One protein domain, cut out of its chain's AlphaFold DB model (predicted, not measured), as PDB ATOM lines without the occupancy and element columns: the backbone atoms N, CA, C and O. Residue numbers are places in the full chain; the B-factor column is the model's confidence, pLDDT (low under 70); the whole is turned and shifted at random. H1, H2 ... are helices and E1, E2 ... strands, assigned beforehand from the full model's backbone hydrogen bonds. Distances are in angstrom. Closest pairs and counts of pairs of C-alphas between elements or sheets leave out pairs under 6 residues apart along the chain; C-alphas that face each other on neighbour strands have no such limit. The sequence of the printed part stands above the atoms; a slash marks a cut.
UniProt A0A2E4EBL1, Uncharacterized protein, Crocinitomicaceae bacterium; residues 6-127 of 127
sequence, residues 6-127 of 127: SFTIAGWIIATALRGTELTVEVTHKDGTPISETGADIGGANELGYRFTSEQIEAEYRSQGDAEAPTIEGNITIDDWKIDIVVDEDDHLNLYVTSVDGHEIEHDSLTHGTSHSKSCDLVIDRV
ATOM      1  N   SER A   6     496.214   2.088 706.501       93.44
ATOM      2  CA  SER A   6     495.580   3.160 707.259       93.44
ATOM      3  C   SER A   6     494.923   4.151 706.308       93.44
ATOM      4  O   SER A   6     495.476   4.453 705.248       93.44
ATOM      5  N   PHE A   7     493.751   4.645 706.686       95.06
ATOM      6  CA  PHE A   7     492.976   5.622 705.936       95.06
ATOM      7  C   PHE A   7     492.524   6.749 706.858       95.06
ATOM      8  O   PHE A   7     492.236   6.525 708.034       95.06
ATOM      9  N   THR A   8     492.472   7.971 706.336       97.06
ATOM     10  CA  THR A   8     492.028   9.144 707.091       97.06
ATOM     11  C   THR A   8     490.992   9.910 706.289       97.06
ATOM     12  O   THR A   8     491.243  10.263 705.138       97.06
ATOM     13  N   ILE A   9     489.846  10.188 706.907       96.88
ATOM     14  CA  ILE A   9     488.695  10.839 706.273       96.88
ATOM     15  C   ILE A   9     487.930  11.664 707.301       96.88
ATOM     16  O   ILE A   9     487.691  11.197 708.405       96.88
ATOM     17  N   ALA A  10     487.628  12.925 706.985       95.25
ATOM     18  CA  ALA A  10     486.964  13.897 707.874       95.25
ATOM     19  C   ALA A  10     487.606  14.131 709.270       95.25
ATOM     20  O   ALA A  10     487.206  15.025 710.008       95.25
ATOM     21  N   GLY A  11     488.698  13.449 709.614       95.94
ATOM     22  CA  GLY A  11     489.296  13.458 710.952       95.94
ATOM     23  C   GLY A  11     489.267  12.099 711.637       95.94
ATOM     24  O   GLY A  11     490.006  11.903 712.599       95.94
ATOM     25  N   TRP A  12     488.499  11.158 711.100       98.12
ATOM     26  CA  TRP A  12     488.559   9.748 711.439       98.12
ATOM     27  C   TRP A  12     489.811   9.115 710.864       98.12
ATOM     28  O   TRP A  12     490.214   9.410 709.736       98.12
ATOM     29  N   ILE A  13     490.426   8.243 711.649       97.94
ATOM     30  CA  ILE A  13     491.603   7.472 711.281       97.94
ATOM     31  C   ILE A  13     491.253   6.008 711.513       97.94
ATOM     32  O   ILE A  13     490.941   5.604 712.632       97.94
ATOM     33  N   ILE A  14     491.319   5.232 710.437       97.94
ATOM     34  CA  ILE A  14     491.028   3.806 710.414       97.94
ATOM     35  C   ILE A  14     492.351   3.108 710.134       97.94
ATOM     36  O   ILE A  14     492.943   3.305 709.071       97.94
ATOM     37  N   ALA A  15     492.854   2.338 711.089       96.81
ATOM     38  CA  ALA A  15     494.040   1.509 710.929       96.81
ATOM     39  C   ALA A  15     493.631   0.040 710.929       96.81
ATOM     40  O   ALA A  15     492.756  -0.378 711.672       96.81
ATOM     41  N   THR A  16     494.272  -0.760 710.091       96.50
ATOM     42  CA  THR A  16     493.892  -2.161 709.882       96.50
ATOM     43  C   THR A  16     495.101  -3.069 710.000       96.50
ATOM     44  O   THR A  16     496.219  -2.687 709.629       96.50
ATOM     45  N   ALA A  17     494.890  -4.283 710.490       95.12
ATOM     46  CA  ALA A  17     495.871  -5.351 710.428       95.12
ATOM     47  C   ALA A  17     495.215  -6.681 710.090       95.12
ATOM     48  O   ALA A  17     494.098  -6.952 710.508       95.12
ATOM     49  N   LEU A  18     495.946  -7.511 709.356       94.00
ATOM     50  CA  LEU A  18     495.507  -8.829 708.931       94.00
ATOM     51  C   LEU A  18     496.443  -9.892 709.509       94.00
ATOM     52  O   LEU A  18     497.670  -9.804 709.365       94.00
ATOM     53  N   ARG A  19     495.869 -10.906 710.156       92.56
ATOM     54  CA  ARG A  19     496.590 -12.041 710.743       92.56
ATOM     55  C   ARG A  19     495.906 -13.351 710.377       92.56
ATOM     56  O   ARG A  19     495.062 -13.861 711.100       92.56
ATOM     57  N   GLY A  20     496.319 -13.932 709.253       90.12
ATOM     58  CA  GLY A  20     495.622 -15.096 708.710       90.12
ATOM     59  C   GLY A  20     494.246 -14.670 708.206       90.12
ATOM     60  O   GLY A  20     494.171 -13.821 707.322       90.12
ATOM     61  N   THR A  21     493.188 -15.241 708.772       91.12
ATOM     62  CA  THR A  21     491.798 -14.881 708.465       91.12
ATOM     63  C   THR A  21     491.287 -13.704 709.289       91.12
ATOM     64  O   THR A  21     490.309 -13.106 708.873       91.12
ATOM     65  N   GLU A  22     491.956 -13.341 710.383       94.50
ATOM     66  CA  GLU A  22     491.508 -12.310 711.327       94.50
ATOM     67  C   GLU A  22     491.860 -10.902 710.826       94.50
ATOM     68  O   GLU A  22     493.037 -10.580 710.605       94.50
ATOM     69  N   LEU A  23     490.845 -10.052 710.679       95.75
ATOM     70  CA  LEU A  23     490.966  -8.622 710.423       95.75
ATOM     71  C   LEU A  23     490.775  -7.848 711.732       95.75
ATOM     72  O   LEU A  23     489.705  -7.857 712.334       95.75
ATOM     73  N   THR A  24     491.803  -7.105 712.136       96.56
ATOM     74  CA  THR A  24     491.712  -6.103 713.201       96.56
ATOM     75  C   THR A  24     491.524  -4.717 712.593       96.56
ATOM     76  O   THR A  24     492.285  -4.332 711.700       96.56
ATOM     77  N   VAL A  25     490.570  -3.939 713.107       97.00
ATOM     78  CA  VAL A  25     490.338  -2.537 712.730       97.00
ATOM     79  C   VAL A  25     490.392  -1.661 713.979       97.00
ATOM     80  O   VAL A  25     489.570  -1.813 714.869       97.00
ATOM     81  N   GLU A  26     491.336  -0.731 714.039       97.06
ATOM     82  CA  GLU A  26     491.422   0.308 715.068       97.06
ATOM     83  C   GLU A  26     490.860   1.617 714.502       97.06
ATOM     84  O   GLU A  26     491.307   2.113 713.463       97.06
ATOM     85  N   VAL A  27     489.884   2.189 715.202       97.56
ATOM     86  CA  VAL A  27     489.238   3.460 714.872       97.56
ATOM     87  C   VAL A  27     489.627   4.506 715.906       97.56
ATOM     88  O   VAL A  27     489.433   4.312 717.105       97.56
ATOM     89  N   THR A  28     490.135   5.644 715.441       97.31
ATOM     90  CA  THR A  28     490.414   6.829 716.268       97.31
ATOM     91  C   THR A  28     489.906   8.094 715.580       97.31
ATOM     92  O   THR A  28     489.655   8.098 714.374       97.31
ATOM     93  N   HIS A  29     489.776   9.187 716.333       97.56
ATOM     94  CA  HIS A  29     489.436  10.498 715.782       97.56
ATOM     95  C   HIS A  29     490.482  11.554 716.166       97.56
ATOM     96  O   HIS A  29     491.086  11.505 717.242       97.56
ATOM     97  N   LYS A  30     490.698  12.535 715.281       96.88
ATOM     98  CA  LYS A  30     491.690  13.613 715.448       96.88
ATOM     99  C   LYS A  30     491.453  14.488 716.681       96.88
ATOM    100  O   LYS A  30     492.385  15.156 717.124       96.88
ATOM    101  N   ASP A  31     490.228  14.514 717.210       95.62
ATOM    102  CA  ASP A  31     489.908  15.267 718.429       95.62
ATOM    103  C   ASP A  31     490.536  14.656 719.695       95.62
ATOM    104  O   ASP A  31     490.730  15.346 720.697       95.62
ATOM    105  N   GLY A  32     490.925  13.378 719.645       93.94
ATOM    106  CA  GLY A  32     491.547  12.669 720.756       93.94
ATOM    107  C   GLY A  32     490.635  12.466 721.969       93.94
ATOM    108  O   GLY A  32     491.158  12.249 723.072       93.94
ATOM    109  N   THR A  33     489.318  12.558 721.787       95.56
ATOM    110  CA  THR A  33     488.292  12.223 722.779       95.56
ATOM    111  C   THR A  33     487.897  10.747 722.685       95.56
ATOM    112  O   THR A  33     488.296  10.063 721.738       95.56
ATOM    113  N   PRO A  34     487.208  10.199 723.701       96.31
ATOM    114  CA  PRO A  34     486.810   8.807 723.677       96.31
ATOM    115  C   PRO A  34     485.932   8.438 722.478       96.31
ATOM    116  O   PRO A  34     485.070   9.221 722.089       96.31
ATOM    117  N   ILE A  35     486.139   7.237 721.934       95.75
ATOM    118  CA  ILE A  35     485.393   6.694 720.794       95.75
ATOM    119  C   ILE A  35     484.434   5.618 721.287       95.75
ATOM    120  O   ILE A  35     484.796   4.777 722.108       95.75
ATOM    121  N   SER A  36     483.207   5.634 720.780       93.62
ATOM    122  CA  SER A  36     482.203   4.605 721.054       93.62
ATOM    123  C   SER A  36     481.634   4.069 719.750       93.62
ATOM    124  O   SER A  36     481.309   4.845 718.855       93.62
ATOM    125  N   GLU A  37     481.507   2.748 719.663       92.81
ATOM    126  CA  GLU A  37     480.650   2.093 718.676       92.81
ATOM    127  C   GLU A  37     479.222   2.084 719.238       92.81
ATOM    128  O   GLU A  37     479.015   1.858 720.434       92.81
ATOM    129  N   THR A  38     478.249   2.448 718.409       90.25
ATOM    130  CA  THR A  38     476.886   2.785 718.851       90.25
ATOM    131  C   THR A  38     475.910   1.609 718.781       90.25
ATOM    132  O   THR A  38     474.775   1.738 719.243       90.25
ATOM    133  N   GLY A  39     476.329   0.464 718.239       85.12
ATOM    134  CA  GLY A  39     475.505  -0.725 718.055       85.12
ATOM    135  C   GLY A  39     474.382  -0.520 717.040       85.12
ATOM    136  O   GLY A  39     473.333  -1.159 717.149       85.12
ATOM    137  N   ALA A  40     474.553   0.417 716.105       86.75
ATOM    138  CA  ALA A  40     473.554   0.702 715.088       86.75
ATOM    139  C   ALA A  40     473.439  -0.480 714.115       86.75
ATOM    140  O   ALA A  40     474.431  -0.924 713.541       86.75
ATOM    141  N   ASP A  41     472.217  -0.965 713.895       88.44
ATOM    142  CA  ASP A  41     471.941  -2.033 712.931       88.44
ATOM    143  C   ASP A  41     471.930  -1.463 711.506       88.44
ATOM    144  O   ASP A  41     470.886  -1.086 710.969       88.44
ATOM    145  N   ILE A  42     473.129  -1.299 710.943       93.19
ATOM    146  CA  ILE A  42     473.355  -0.721 709.608       93.19
ATOM    147  C   ILE A  42     473.941  -1.726 708.609       93.19
ATOM    148  O   ILE A  42     474.188  -1.358 707.466       93.19
ATOM    149  N   GLY A  43     474.179  -2.971 709.028       90.62
ATOM    150  CA  GLY A  43     474.755  -4.022 708.186       90.62
ATOM    151  C   GLY A  43     473.758  -4.676 707.224       90.62
ATOM    152  O   GLY A  43     472.555  -4.406 707.230       90.62
ATOM    153  N   GLY A  44     474.279  -5.579 706.396       89.44
ATOM    154  CA  GLY A  44     473.528  -6.339 705.400       89.44
ATOM    155  C   GLY A  44     473.659  -7.851 705.588       89.44
ATOM    156  O   GLY A  44     474.334  -8.338 706.486       89.44
ATOM    157  N   ALA A  45     473.032  -8.632 704.704       86.12
ATOM    158  CA  ALA A  45     473.022 -10.097 704.819       86.12
ATOM    159  C   ALA A  45     474.421 -10.748 704.786       86.12
ATOM    160  O   ALA A  45     474.605 -11.791 705.397       86.12
ATOM    161  N   ASN A  46     475.381 -10.135 704.084       86.75
ATOM    162  CA  ASN A  46     476.769 -10.605 703.960       86.75
ATOM    163  C   ASN A  46     477.766  -9.490 704.330       86.75
ATOM    164  O   ASN A  46     478.851  -9.401 703.757       86.75
ATOM    165  N   GLU A  47     477.346  -8.570 705.196       94.25
ATOM    166  CA  GLU A  47     478.078  -7.345 705.503       94.25
ATOM    167  C   GLU A  47     477.898  -6.989 706.973       94.25
ATOM    168  O   GLU A  47     476.771  -6.884 707.459       94.25
ATOM    169  N   LEU A  48     479.007  -6.752 707.666       96.00
ATOM    170  CA  LEU A  48     478.984  -6.253 709.035       96.00
ATOM    171  C   LEU A  48     479.081  -4.729 709.015       96.00
ATOM    172  O   LEU A  48     480.018  -4.171 708.445       96.00
ATOM    173  N   GLY A  49     478.103  -4.075 709.634       96.94
ATOM    174  CA  GLY A  49     478.025  -2.626 709.744       96.94
ATOM    175  C   GLY A  49     478.359  -2.149 711.156       96.94
ATOM    176  O   GLY A  49     477.881  -2.732 712.127       96.94
ATOM    177  N   TYR A  50     479.154  -1.085 711.270       96.56
ATOM    178  CA  TYR A  50     479.556  -0.484 712.545       96.56
ATOM    179  C   TYR A  50     479.454   1.034 712.478       96.56
ATOM    180  O   TYR A  50     479.945   1.626 711.516       96.56
ATOM    181  N   ARG A  51     478.886   1.670 713.508       96.56
ATOM    182  CA  ARG A  51     478.786   3.137 713.581       96.56
ATOM    183  C   ARG A  51     479.523   3.672 714.792       96.56
ATOM    184  O   ARG A  51     479.207   3.299 715.920       96.56
ATOM    185  N   PHE A  52     480.437   4.607 714.567       96.44
ATOM    186  CA  PHE A  52     481.278   5.220 715.585       96.44
ATOM    187  C   PHE A  52     480.976   6.700 715.768       96.44
ATOM    188  O   PHE A  52     480.717   7.434 714.814       96.44
ATOM    189  N   THR A  53     481.105   7.139 717.014       95.94
ATOM    190  CA  THR A  53     481.068   8.545 717.414       95.94
ATOM    191  C   THR A  53     482.211   8.854 718.377       95.94
ATOM    192  O   THR A  53     482.763   7.946 719.010       95.94
ATOM    193  N   SER A  54     482.585  10.128 718.477       96.50
ATOM    194  CA  SER A  54     483.491  10.627 719.511       96.50
ATOM    195  C   SER A  54     482.705  11.394 720.573       96.50
ATOM    196  O   SER A  54     481.641  11.954 720.305       96.50
ATOM    197  N   GLU A  55     483.229  11.469 721.797       94.94
ATOM    198  CA  GLU A  55     482.591  12.259 722.859       94.94
ATOM    199  C   GLU A  55     482.423  13.734 722.457       94.94
ATOM    200  O   GLU A  55     481.436  14.366 722.846       94.94
ATOM    201  N   GLN A  56     483.359  14.277 721.669       94.81
ATOM    202  CA  GLN A  56     483.256  15.643 721.167       94.81
ATOM    203  C   GLN A  56     482.132  15.806 720.140       94.81
ATOM    204  O   GLN A  56     481.361  16.750 720.290       94.81
ATOM    205  N   ILE A  57     481.991  14.895 719.173       95.12
ATOM    206  CA  ILE A  57     480.891  14.934 718.190       95.12
ATOM    207  C   ILE A  57     479.543  14.923 718.921       95.12
ATOM    208  O   ILE A  57     478.698  15.791 718.713       95.12
ATOM    209  N   GLU A  58     479.381  14.031 719.902       94.38
ATOM    210  CA  GLU A  58     478.163  13.974 720.714       94.38
ATOM    211  C   GLU A  58     477.932  15.243 721.553       94.38
ATOM    212  O   GLU A  58     476.795  15.637 721.830       94.38
ATOM    213  N   ALA A  59     479.002  15.885 722.029       93.00
ATOM    214  CA  ALA A  59     478.901  17.137 722.768       93.00
ATOM    215  C   ALA A  59     478.493  18.303 721.861       93.00
ATOM    216  O   ALA A  59     477.667  19.125 722.268       93.00
ATOM    217  N   GLU A  60     479.039  18.352 720.648       93.12
ATOM    218  CA  GLU A  60     478.693  19.332 719.625       93.12
ATOM    219  C   GLU A  60     477.225  19.177 719.232       93.12
ATOM    220  O   GLU A  60     476.478  20.146 719.396       93.12
ATOM    221  N   TYR A  61     476.783  17.952 718.929       91.69
ATOM    222  CA  TYR A  61     475.384  17.613 718.659       91.69
ATOM    223  C   TYR A  61     474.430  18.123 719.748       91.69
ATOM    224  O   TYR A  61     473.476  18.855 719.489       91.69
ATOM    225  N   ARG A  62     474.723  17.831 721.024       91.88
ATOM    226  CA  ARG A  62     473.898  18.305 722.153       91.88
ATOM    227  C   ARG A  62     473.844  19.828 722.279       91.88
ATOM    228  O   ARG A  62     472.898  20.353 722.868       91.88
ATOM    229  N   SER A  63     474.879  20.527 721.820       93.75
ATOM    230  CA  SER A  63     475.013  21.979 721.968       93.75
ATOM    231  C   SER A  63     474.451  22.770 720.787       93.75
ATOM    232  O   SER A  63     473.957  23.880 720.986       93.75
ATOM    233  N   GLN A  64     474.547  22.215 719.578       92.50
ATOM    234  CA  GLN A  64     474.331  22.921 718.314       92.50
ATOM    235  C   GLN A  64     473.295  22.239 717.409       92.50
ATOM    236  O   GLN A  64     472.773  22.908 716.521       92.50
ATOM    237  N   GLY A  65     472.919  20.988 717.690       89.62
ATOM    238  CA  GLY A  65     472.109  20.154 716.800       89.62
ATOM    239  C   GLY A  65     472.963  19.430 715.759       89.62
ATOM    240  O   GLY A  65     474.179  19.337 715.918       89.62
ATOM    241  N   ASP A  66     472.300  18.919 714.725       86.25
ATOM    242  CA  ASP A  66     472.892  18.189 713.599       86.25
ATOM    243  C   ASP A  66     474.024  19.003 712.941       86.25
ATOM    244  O   ASP A  66     473.943  20.233 712.831       86.25
ATOM    245  N   ALA A  67     475.091  18.328 712.505       86.88
ATOM    246  CA  ALA A  67     476.239  19.012 711.906       86.88
ATOM    247  C   ALA A  67     475.944  19.517 710.479       86.88
ATOM    248  O   ALA A  67     476.586  20.467 710.021       86.88
ATOM    249  N   GLU A  68     474.971  18.902 709.791       89.06
ATOM    250  CA  GLU A  68     474.616  19.156 708.385       89.06
ATOM    251  C   GLU A  68     475.846  19.117 707.447       89.06
ATOM    252  O   GLU A  68     475.951  19.864 706.463       89.06
ATOM    253  N   ALA A  69     476.820  18.260 707.765       90.19
ATOM    254  CA  ALA A  69     478.044  18.098 706.998       90.19
ATOM    255  C   ALA A  69     477.779  17.339 705.681       90.19
ATOM    256  O   ALA A  69     476.851  16.536 705.581       90.19
ATOM    257  N   PRO A  70     478.582  17.555 704.623       92.00
ATOM    258  CA  PRO A  70     478.488  16.717 703.435       92.00
ATOM    259  C   PRO A  70     478.934  15.288 703.759       92.00
ATOM    260  O   PRO A  70     480.012  15.099 704.318       92.00
ATOM    261  N   THR A  71     478.173  14.289 703.310       96.31
ATOM    262  CA  THR A  71     478.606  12.886 703.361       96.31
ATOM    263  C   THR A  71     479.898  12.695 702.567       96.31
ATOM    264  O   THR A  71     480.006  13.141 701.418       96.31
ATOM    265  N   ILE A  72     480.880  12.019 703.164       97.06
ATOM    266  CA  ILE A  72     482.171  11.728 702.531       97.06
ATOM    267  C   ILE A  72     482.426  10.230 702.583       97.06
ATOM    268  O   ILE A  72     482.285   9.603 703.629       97.06
ATOM    269  N   GLU A  73     482.860   9.663 701.463       97.69
ATOM    270  CA  GLU A  73     483.034   8.222 701.316       97.69
ATOM    271  C   GLU A  73     484.475   7.854 700.939       97.69
ATOM    272  O   GLU A  73     485.215   8.629 700.321       97.69
ATOM    273  N   GLY A  74     484.867   6.638 701.293       96.62
ATOM    274  CA  GLY A  74     486.139   6.025 700.945       96.62
ATOM    275  C   GLY A  74     486.068   4.509 701.076       96.62
ATOM    276  O   GLY A  74     485.039   3.949 701.441       96.62
ATOM    277  N   ASN A  75     487.168   3.823 700.778       96.44
ATOM    278  CA  ASN A  75     487.282   2.399 701.068       96.44
ATOM    279  C   ASN A  75     488.733   1.987 701.316       96.44
ATOM    280  O   ASN A  75     489.680   2.661 700.900       96.44
ATOM    281  N   ILE A  76     488.880   0.852 701.991       95.25
ATOM    282  CA  ILE A  76     490.132   0.125 702.161       95.25
ATOM    283  C   ILE A  76     489.917  -1.289 701.616       95.25
ATOM    284  O   ILE A  76     488.959  -1.963 701.990       95.25
ATOM    285  N   THR A  77     490.831  -1.764 700.770       93.88
ATOM    286  CA  THR A  77     490.904  -3.177 700.367       93.88
ATOM    287  C   THR A  77     492.219  -3.770 700.849       93.88
ATOM    288  O   THR A  77     493.283  -3.200 700.596       93.88
ATOM    289  N   ILE A  78     492.153  -4.907 701.542       91.38
ATOM    290  CA  ILE A  78     493.325  -5.634 702.049       91.38
ATOM    291  C   ILE A  78     493.082  -7.114 701.822       91.38
ATOM    292  O   ILE A  78     492.215  -7.693 702.469       91.38
ATOM    293  N   ASP A  79     493.881  -7.724 700.949       90.88
ATOM    294  CA  ASP A  79     493.675  -9.119 700.553       90.88
ATOM    295  C   ASP A  79     492.227  -9.311 700.053       90.88
ATOM    296  O   ASP A  79     491.776  -8.517 699.222       90.88
ATOM    297  N   ASP A  80     491.482 -10.278 700.588       90.44
ATOM    298  CA  ASP A  80     490.072 -10.491 700.239       90.44
ATOM    299  C   ASP A  80     489.091  -9.723 701.142       90.44
ATOM    300  O   ASP A  80     487.904 -10.033 701.167       90.44
ATOM    301  N   TRP A  81     489.549  -8.731 701.903       94.69
ATOM    302  CA  TRP A  81     488.681  -7.871 702.706       94.69
ATOM    303  C   TRP A  81     488.415  -6.546 702.007       94.69
ATOM    304  O   TRP A  81     489.332  -5.908 701.475       94.69
ATOM    305  N   LYS A  82     487.169  -6.081 702.085       95.69
ATOM    306  CA  LYS A  82     486.774  -4.730 701.699       95.69
ATOM    307  C   LYS A  82     486.072  -4.047 702.867       95.69
ATOM    308  O   LYS A  82     485.166  -4.611 703.469       95.69
ATOM    309  N   ILE A  83     486.504  -2.826 703.156       97.56
ATOM    310  CA  ILE A  83     485.888  -1.940 704.140       97.56
ATOM    311  C   ILE A  83     485.428  -0.698 703.387       97.56
ATOM    312  O   ILE A  83     486.271   0.096 702.959       97.56
ATOM    313  N   ASP A  84     484.124  -0.536 703.199       97.69
ATOM    314  CA  ASP A  84     483.553   0.731 702.749       97.69
ATOM    315  C   ASP A  84     483.400   1.666 703.954       97.69
ATOM    316  O   ASP A  84     483.036   1.248 705.053       97.69
ATOM    317  N   ILE A  85     483.756   2.930 703.752       98.19
ATOM    318  CA  ILE A  85     483.891   3.932 704.806       98.19
ATOM    319  C   ILE A  85     483.011   5.113 704.440       98.19
ATOM    320  O   ILE A  85     483.213   5.717 703.388       98.19
ATOM    321  N   VAL A  86     482.079   5.470 705.315       98.12
ATOM    322  CA  VAL A  86     481.169   6.600 705.119       98.12
ATOM    323  C   VAL A  86     481.206   7.472 706.361       98.12
ATOM    324  O   VAL A  86     480.949   6.992 707.456       98.12
ATOM    325  N   VAL A  87     481.520   8.751 706.202       97.81
ATOM    326  CA  VAL A  87     481.265   9.763 707.231       97.81
ATOM    327  C   VAL A  87     479.949  10.431 706.867       97.81
ATOM    328  O   VAL A  87     479.839  10.976 705.766       97.81
ATOM    329  N   ASP A  88     478.948  10.296 707.733       95.75
ATOM    330  CA  ASP A  88     477.603  10.818 707.485       95.75
ATOM    331  C   ASP A  88     477.481  12.318 707.799       95.75
ATOM    332  O   ASP A  88     478.465  13.003 708.080       95.75
ATOM    333  N   GLU A  89     476.268  12.852 707.656       94.62
ATOM    334  CA  GLU A  89     475.985  14.282 707.825       94.62
ATOM    335  C   GLU A  89     476.114  14.785 709.270       94.62
ATOM    336  O   GLU A  89     476.206  15.994 709.479       94.62
ATOM    337  N   ASP A  90     476.181  13.869 710.240       92.81
ATOM    338  CA  ASP A  90     476.377  14.144 711.665       92.81
ATOM    339  C   ASP A  90     477.836  13.905 712.106       92.81
ATOM    340  O   ASP A  90     478.132  13.822 713.299       92.81
ATOM    341  N   ASP A  91     478.761  13.794 711.143       94.75
ATOM    342  CA  ASP A  91     480.179  13.463 711.332       94.75
ATOM    343  C   ASP A  91     480.434  12.074 711.961       94.75
ATOM    344  O   ASP A  91     481.576  11.744 712.317       94.75
ATOM    345  N   HIS A  92     479.421  11.205 712.047       96.19
ATOM    346  CA  HIS A  92     479.612   9.833 712.513       96.19
ATOM    347  C   HIS A  92     480.274   8.983 711.436       96.19
ATOM    348  O   HIS A  92     480.013   9.112 710.239       96.19
ATOM    349  N   LEU A  93     481.143   8.073 711.872       98.00
ATOM    350  CA  LEU A  93     481.821   7.140 710.983       98.00
ATOM    351  C   LEU A  93     481.035   5.838 710.901       98.00
ATOM    352  O   LEU A  93     480.860   5.158 711.903       98.00
ATOM    353  N   ASN A  94     480.664   5.443 709.695       98.06
ATOM    354  CA  ASN A  94     480.069   4.157 709.384       98.06
ATOM    355  C   ASN A  94     481.090   3.305 708.615       98.06
ATOM    356  O   ASN A  94     481.665   3.751 707.617       98.06
ATOM    357  N   LEU A  95     481.334   2.087 709.096       98.00
ATOM    358  CA  LEU A  95     482.171   1.088 708.436       98.00
ATOM    359  C   LEU A  95     481.308  -0.088 708.000       98.00
ATOM    360  O   LEU A  95     480.559  -0.632 708.809       98.00
ATOM    361  N   TYR A  96     481.483  -0.507 706.753       97.44
ATOM    362  CA  TYR A  96     480.815  -1.665 706.174       97.44
ATOM    363  C   TYR A  96     481.871  -2.660 705.717       97.44
ATOM    364  O   TYR A  96     482.664  -2.377 704.817       97.44
ATOM    365  N   VAL A  97     481.930  -3.806 706.383       96.50
ATOM    366  CA  VAL A  97     482.962  -4.817 706.163       96.50
ATOM    367  C   VAL A  97     482.364  -5.982 705.395       96.50
ATOM    368  O   VAL A  97     481.352  -6.547 705.802       96.50
ATOM    369  N   THR A  98     483.016  -6.356 704.297       95.62
ATOM    370  CA  THR A  98     482.643  -7.488 703.443       95.62
ATOM    371  C   THR A  98     483.869  -8.323 703.080       95.62
ATOM    372  O   THR A  98     484.999  -7.823 703.024       95.62
ATOM    373  N   SER A  99     483.641  -9.606 702.799       93.19
ATOM    374  CA  SER A  99     484.611 -10.455 702.106       93.19
ATOM    375  C   SER A  99     484.400 -10.332 700.588       93.19
ATOM    376  O   SER A  99     483.288 -10.452 700.071       93.19
ATOM    377  N   VAL A 100     485.484 -10.077 699.857       90.38
ATOM    378  CA  VAL A 100     485.512  -9.922 698.394       90.38
ATOM    379  C   VAL A 100     485.295 -11.261 697.690       90.38
ATOM    380  O   VAL A 100     484.714 -11.311 696.605       90.38
ATOM    381  N   ASP A 101     485.761 -12.347 698.298       88.31
ATOM    382  CA  ASP A 101     485.651 -13.709 697.780       88.31
ATOM    383  C   ASP A 101     484.350 -14.423 698.197       88.31
ATOM    384  O   ASP A 101     484.077 -15.528 697.723       88.31
ATOM    385  N   GLY A 102     483.505 -13.761 698.995       83.31
ATOM    386  CA  GLY A 102     482.174 -14.228 699.378       83.31
ATOM    387  C   GLY A 102     482.154 -15.232 700.531       83.31
ATOM    388  O   GLY A 102     481.151 -15.929 700.688       83.31
ATOM    389  N   HIS A 103     483.234 -15.322 701.310       88.56
ATOM    390  CA  HIS A 103     483.220 -16.033 702.586       88.56
ATOM    391  C   HIS A 103     482.262 -15.363 703.567       88.56
ATOM    392  O   HIS A 103     482.037 -14.149 703.531       88.56
ATOM    393  N   GLU A 104     481.715 -16.181 704.460       90.81
ATOM    394  CA  GLU A 104     480.977 -15.676 705.605       90.81
ATOM    395  C   GLU A 104     481.951 -14.941 706.535       90.81
ATOM    396  O   GLU A 104     483.141 -15.267 706.621       90.81
ATOM    397  N   ILE A 105     481.452 -13.895 707.184       93.19
ATOM    398  CA  ILE A 105     482.226 -13.080 708.113       93.19
ATOM    399  C   ILE A 105     481.478 -12.988 709.432       93.19
ATOM    400  O   ILE A 105     480.257 -12.833 709.459       93.19
ATOM    401  N   GLU A 106     482.222 -13.049 710.524       93.19
ATOM    402  CA  GLU A 106     481.685 -12.993 711.874       93.19
ATOM    403  C   GLU A 106     482.399 -11.913 712.681       93.19
ATOM    404  O   GLU A 106     483.614 -11.720 712.600       93.19
ATOM    405  N   HIS A 107     481.617 -11.191 713.479       90.75
ATOM    406  CA  HIS A 107     482.163 -10.311 714.498       90.75
ATOM    407  C   HIS A 107     482.671 -11.162 715.663       90.75
ATOM    408  O   HIS A 107     481.869 -11.813 716.332       90.75
ATOM    409  N   ASP A 108     483.976 -11.118 715.929       91.12
ATOM    410  CA  ASP A 108     484.565 -11.814 717.072       91.12
ATOM    411  C   ASP A 108     484.515 -10.935 718.328       91.12
ATOM    412  O   ASP A 108     483.950 -11.318 719.356       91.12
ATOM    413  N   SER A 109     485.075  -9.722 718.256       91.50
ATOM    414  CA  SER A 109     485.135  -8.855 719.430       91.50
ATOM    415  C   SER A 109     485.211  -7.359 719.139       91.50
ATOM    416  O   SER A 109     485.679  -6.900 718.095       91.50
ATOM    417  N   LEU A 110     484.753  -6.584 720.125       90.19
ATOM    418  CA  LEU A 110     484.890  -5.136 720.207       90.19
ATOM    419  C   LEU A 110     485.560  -4.781 721.531       90.19
ATOM    420  O   LEU A 110     485.076  -5.138 722.608       90.19
ATOM    421  N   THR A 111     486.677  -4.065 721.464       88.50
ATOM    422  CA  THR A 111     487.396  -3.595 722.651       88.50
ATOM    423  C   THR A 111     487.676  -2.106 722.558       88.50
ATOM    424  O   THR A 111     487.598  -1.496 721.497       88.50
ATOM    425  N   HIS A 112     487.938  -1.489 723.707       80.19
ATOM    426  CA  HIS A 112     488.241  -0.065 723.834       80.19
ATOM    427  C   HIS A 112     487.130   0.920 723.408       80.19
ATOM    428  O   HIS A 112     487.166   2.031 723.905       80.19
ATOM    429  N   GLY A 113     486.073   0.544 722.682       69.31
ATOM    430  CA  GLY A 113     484.929   1.412 722.339       69.31
ATOM    431  C   GLY A 113     484.040   1.827 723.518       69.31
ATOM    432  O   GLY A 113     482.873   1.463 723.593       69.31
ATOM    433  N   THR A 114     484.595   2.555 724.480       71.81
ATOM    434  CA  THR A 114     483.950   2.975 725.728       71.81
ATOM    435  C   THR A 114     484.164   4.469 725.938       71.81
ATOM    436  O   THR A 114     485.100   5.051 725.393       71.81
ATOM    437  N   SER A 115     483.408   5.076 726.855       74.44
ATOM    438  CA  SER A 115     483.560   6.484 727.264       74.44
ATOM    439  C   SER A 115     484.911   6.832 727.919       74.44
ATOM    440  O   SER A 115     485.061   7.897 728.514       74.44
ATOM    441  N   HIS A 116     485.890   5.927 727.890       79.88
ATOM    442  CA  HIS A 116     487.190   6.081 728.533       79.88
ATOM    443  C   HIS A 116     488.384   5.812 727.610       79.88
ATOM    444  O   HIS A 116     489.506   6.125 728.011       79.88
ATOM    445  N   SER A 117     488.187   5.274 726.399       88.44
ATOM    446  CA  SER A 117     489.294   5.040 725.462       88.44
ATOM    447  C   SER A 117     489.185   5.909 724.228       88.44
ATOM    448  O   SER A 117     488.107   6.082 723.679       88.44
ATOM    449  N   LYS A 118     490.336   6.370 723.745       92.38
ATOM    450  CA  LYS A 118     490.480   7.214 722.549       92.38
ATOM    451  C   LYS A 118     490.513   6.423 721.241       92.38
ATOM    452  O   LYS A 118     490.732   7.005 720.182       92.38
ATOM    453  N   SER A 119     490.361   5.111 721.338       93.94
ATOM    454  CA  SER A 119     490.282   4.192 720.216       93.94
ATOM    455  C   SER A 119     489.165   3.191 720.452       93.94
ATOM    456  O   SER A 119     488.827   2.896 721.600       93.94
ATOM    457  N   CYS A 120     488.623   2.658 719.366       93.94
ATOM    458  CA  CYS A 120     487.791   1.469 719.376       93.94
ATOM    459  C   CYS A 120     488.414   0.434 718.443       93.94
ATOM    460  O   CYS A 120     488.666   0.739 717.279       93.94
ATOM    461  N   ASP A 121     488.631  -0.775 718.948       94.38
ATOM    462  CA  ASP A 121     489.218  -1.873 718.192       94.38
ATOM    463  C   ASP A 121     488.144  -2.919 717.899       94.38
ATOM    464  O   ASP A 121     487.469  -3.403 718.810       94.38
ATOM    465  N   LEU A 122     488.009  -3.281 716.629       94.75
ATOM    466  CA  LEU A 122     487.182  -4.374 716.141       94.75
ATOM    467  C   LEU A 122     488.069  -5.546 715.736       94.75
ATOM    468  O   LEU A 122     489.116  -5.350 715.114       94.75
ATOM    469  N   VAL A 123     487.601  -6.756 716.015       95.38
ATOM    470  CA  VAL A 123     488.148  -7.999 715.476       95.38
ATOM    471  C   VAL A 123     487.037  -8.721 714.728       95.38
ATOM    472  O   VAL A 123     485.932  -8.903 715.247       95.38
ATOM    473  N   ILE A 124     487.329  -9.066 713.479       95.19
ATOM    474  CA  ILE A 124     486.399  -9.687 712.542       95.19
ATOM    475  C   ILE A 124     487.111 -10.879 711.915       95.19
ATOM    476  O   ILE A 124     488.246 -10.750 711.454       95.19
ATOM    477  N   ASP A 125     486.433 -12.017 711.863       94.06
ATOM    478  CA  ASP A 125     486.966 -13.250 711.299       94.06
ATOM    479  C   ASP A 125     486.195 -13.684 710.055       94.06
ATOM    480  O   ASP A 125     485.002 -13.423 709.905       94.06
ATOM    481  N   ARG A 126     486.905 -14.361 709.148       88.62
ATOM    482  CA  ARG A 126     486.300 -15.159 708.074       88.62
ATOM    483  C   ARG A 126     486.038 -16.575 708.589       88.62
ATOM    484  O   ARG A 126     486.948 -17.170 709.175       88.62
ATOM    485  N   VAL A 127     484.844 -17.103 708.315       82.00
ATOM    486  CA  VAL A 127     484.395 -18.467 708.674       82.00
ATOM    487  C   VAL A 127     484.290 -19.396 707.469       82.00
ATOM    488  O   VAL A 127     483.980 -18.925 706.350       82.00
TER     489      VAL A 127
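This is residues 6 to 127 of the 127 residues of an uncharacterized protein of Crocinitomicaceae bacterium (UniProt A0A2E4EBL1). Two five-stranded sheets stand face to face as a sandwich, their strands running nearly in line with each other, and the one helix H1 lies at one end of the long axis. The chain changes from one sheet to the other at the links E3 to E4 and E8 to E9. The printed part has 122 residues, mostly strand, in the order E1 E2 E3 E4 E5 H1 E6 E7 E8 E9 E10. The sheets, E1 E2 E3 E10 E9 and E4 E5 E8 E7 E6, are both antiparallel. The whole is compact, with a radius of gyration of the C-alphas of 14.0 A, yet elongated, spanning 44 by 28 by 24 A.

E1, residues 6 to 9, begins at C-alpha 6 (495.580, 3.160, 707.259). E2, residues 12 to 19, is 23.2 A long, and E3, residues 22 to 29, is 23.3 A. E4 is residues 35 to 37; E5, residues 48 to 54, is 20.4 A. H1, residues 55 to 64, is 14.2 A long and ends at C-alpha 64 (474.331, 22.921, 718.314). E6, residues 72 to 78, is 20.6 A, E7, residues 81 to 87, 19.7 A, and E8, residues 93 to 99, 19.9 A. E9, residues 105 to 111, is 18.1 A; E10, residues 119 to 126, is 23.2 A and ends at C-alpha 126 (486.300, -15.159, 708.074).

E1 E2 E3 form a meander, each strand the antiparallel neighbour of the one before. N 7 and O 14 are 2.9 A apart between E1 and E2, and N 15 and O 26 are 2.8 A apart between E2 and E3. E10 follows beside E3, with N 25 and O 122 at 2.9 A, then edge strand E9, with N 111 and O 121 at 2.8 A. In the second sheet, E5 is staggered: residues 52 to 54 pair with E4, N 36 and O 53 at 2.9 A, and residues 48 to 52 with E8, N 50 and O 95 at 2.9 A. E6 E7 E8 are another meander, with N 74 and O 85 at 2.8 A and N 84 and O 96 at 2.9 A. The facing parts of the sheets are 9.0 A centre to centre, their strands at 6 degrees. Across the sandwich, the closest C-alphas of E1 and E6, Phe 7 and Ile 76, are 7.2 A apart; those of E4 and E10, Ile 35 and Ser 119, are 5.5 A apart. H1 is only just on the second sheet, with 5 pairs of C-alphas within 10 A, and only grazes it with residues 55 to 60. In H1 every O i to N i+4 pair is within hydrogen-bond range.

The two C-alphas farthest apart, those of Gly 20 and Gln 64, are 44.6 A apart. Both sheets are twisted. The printed part has no cut and no long link. Mean pLDDT of the printed part is 92.9; residue 113 alone is under 70.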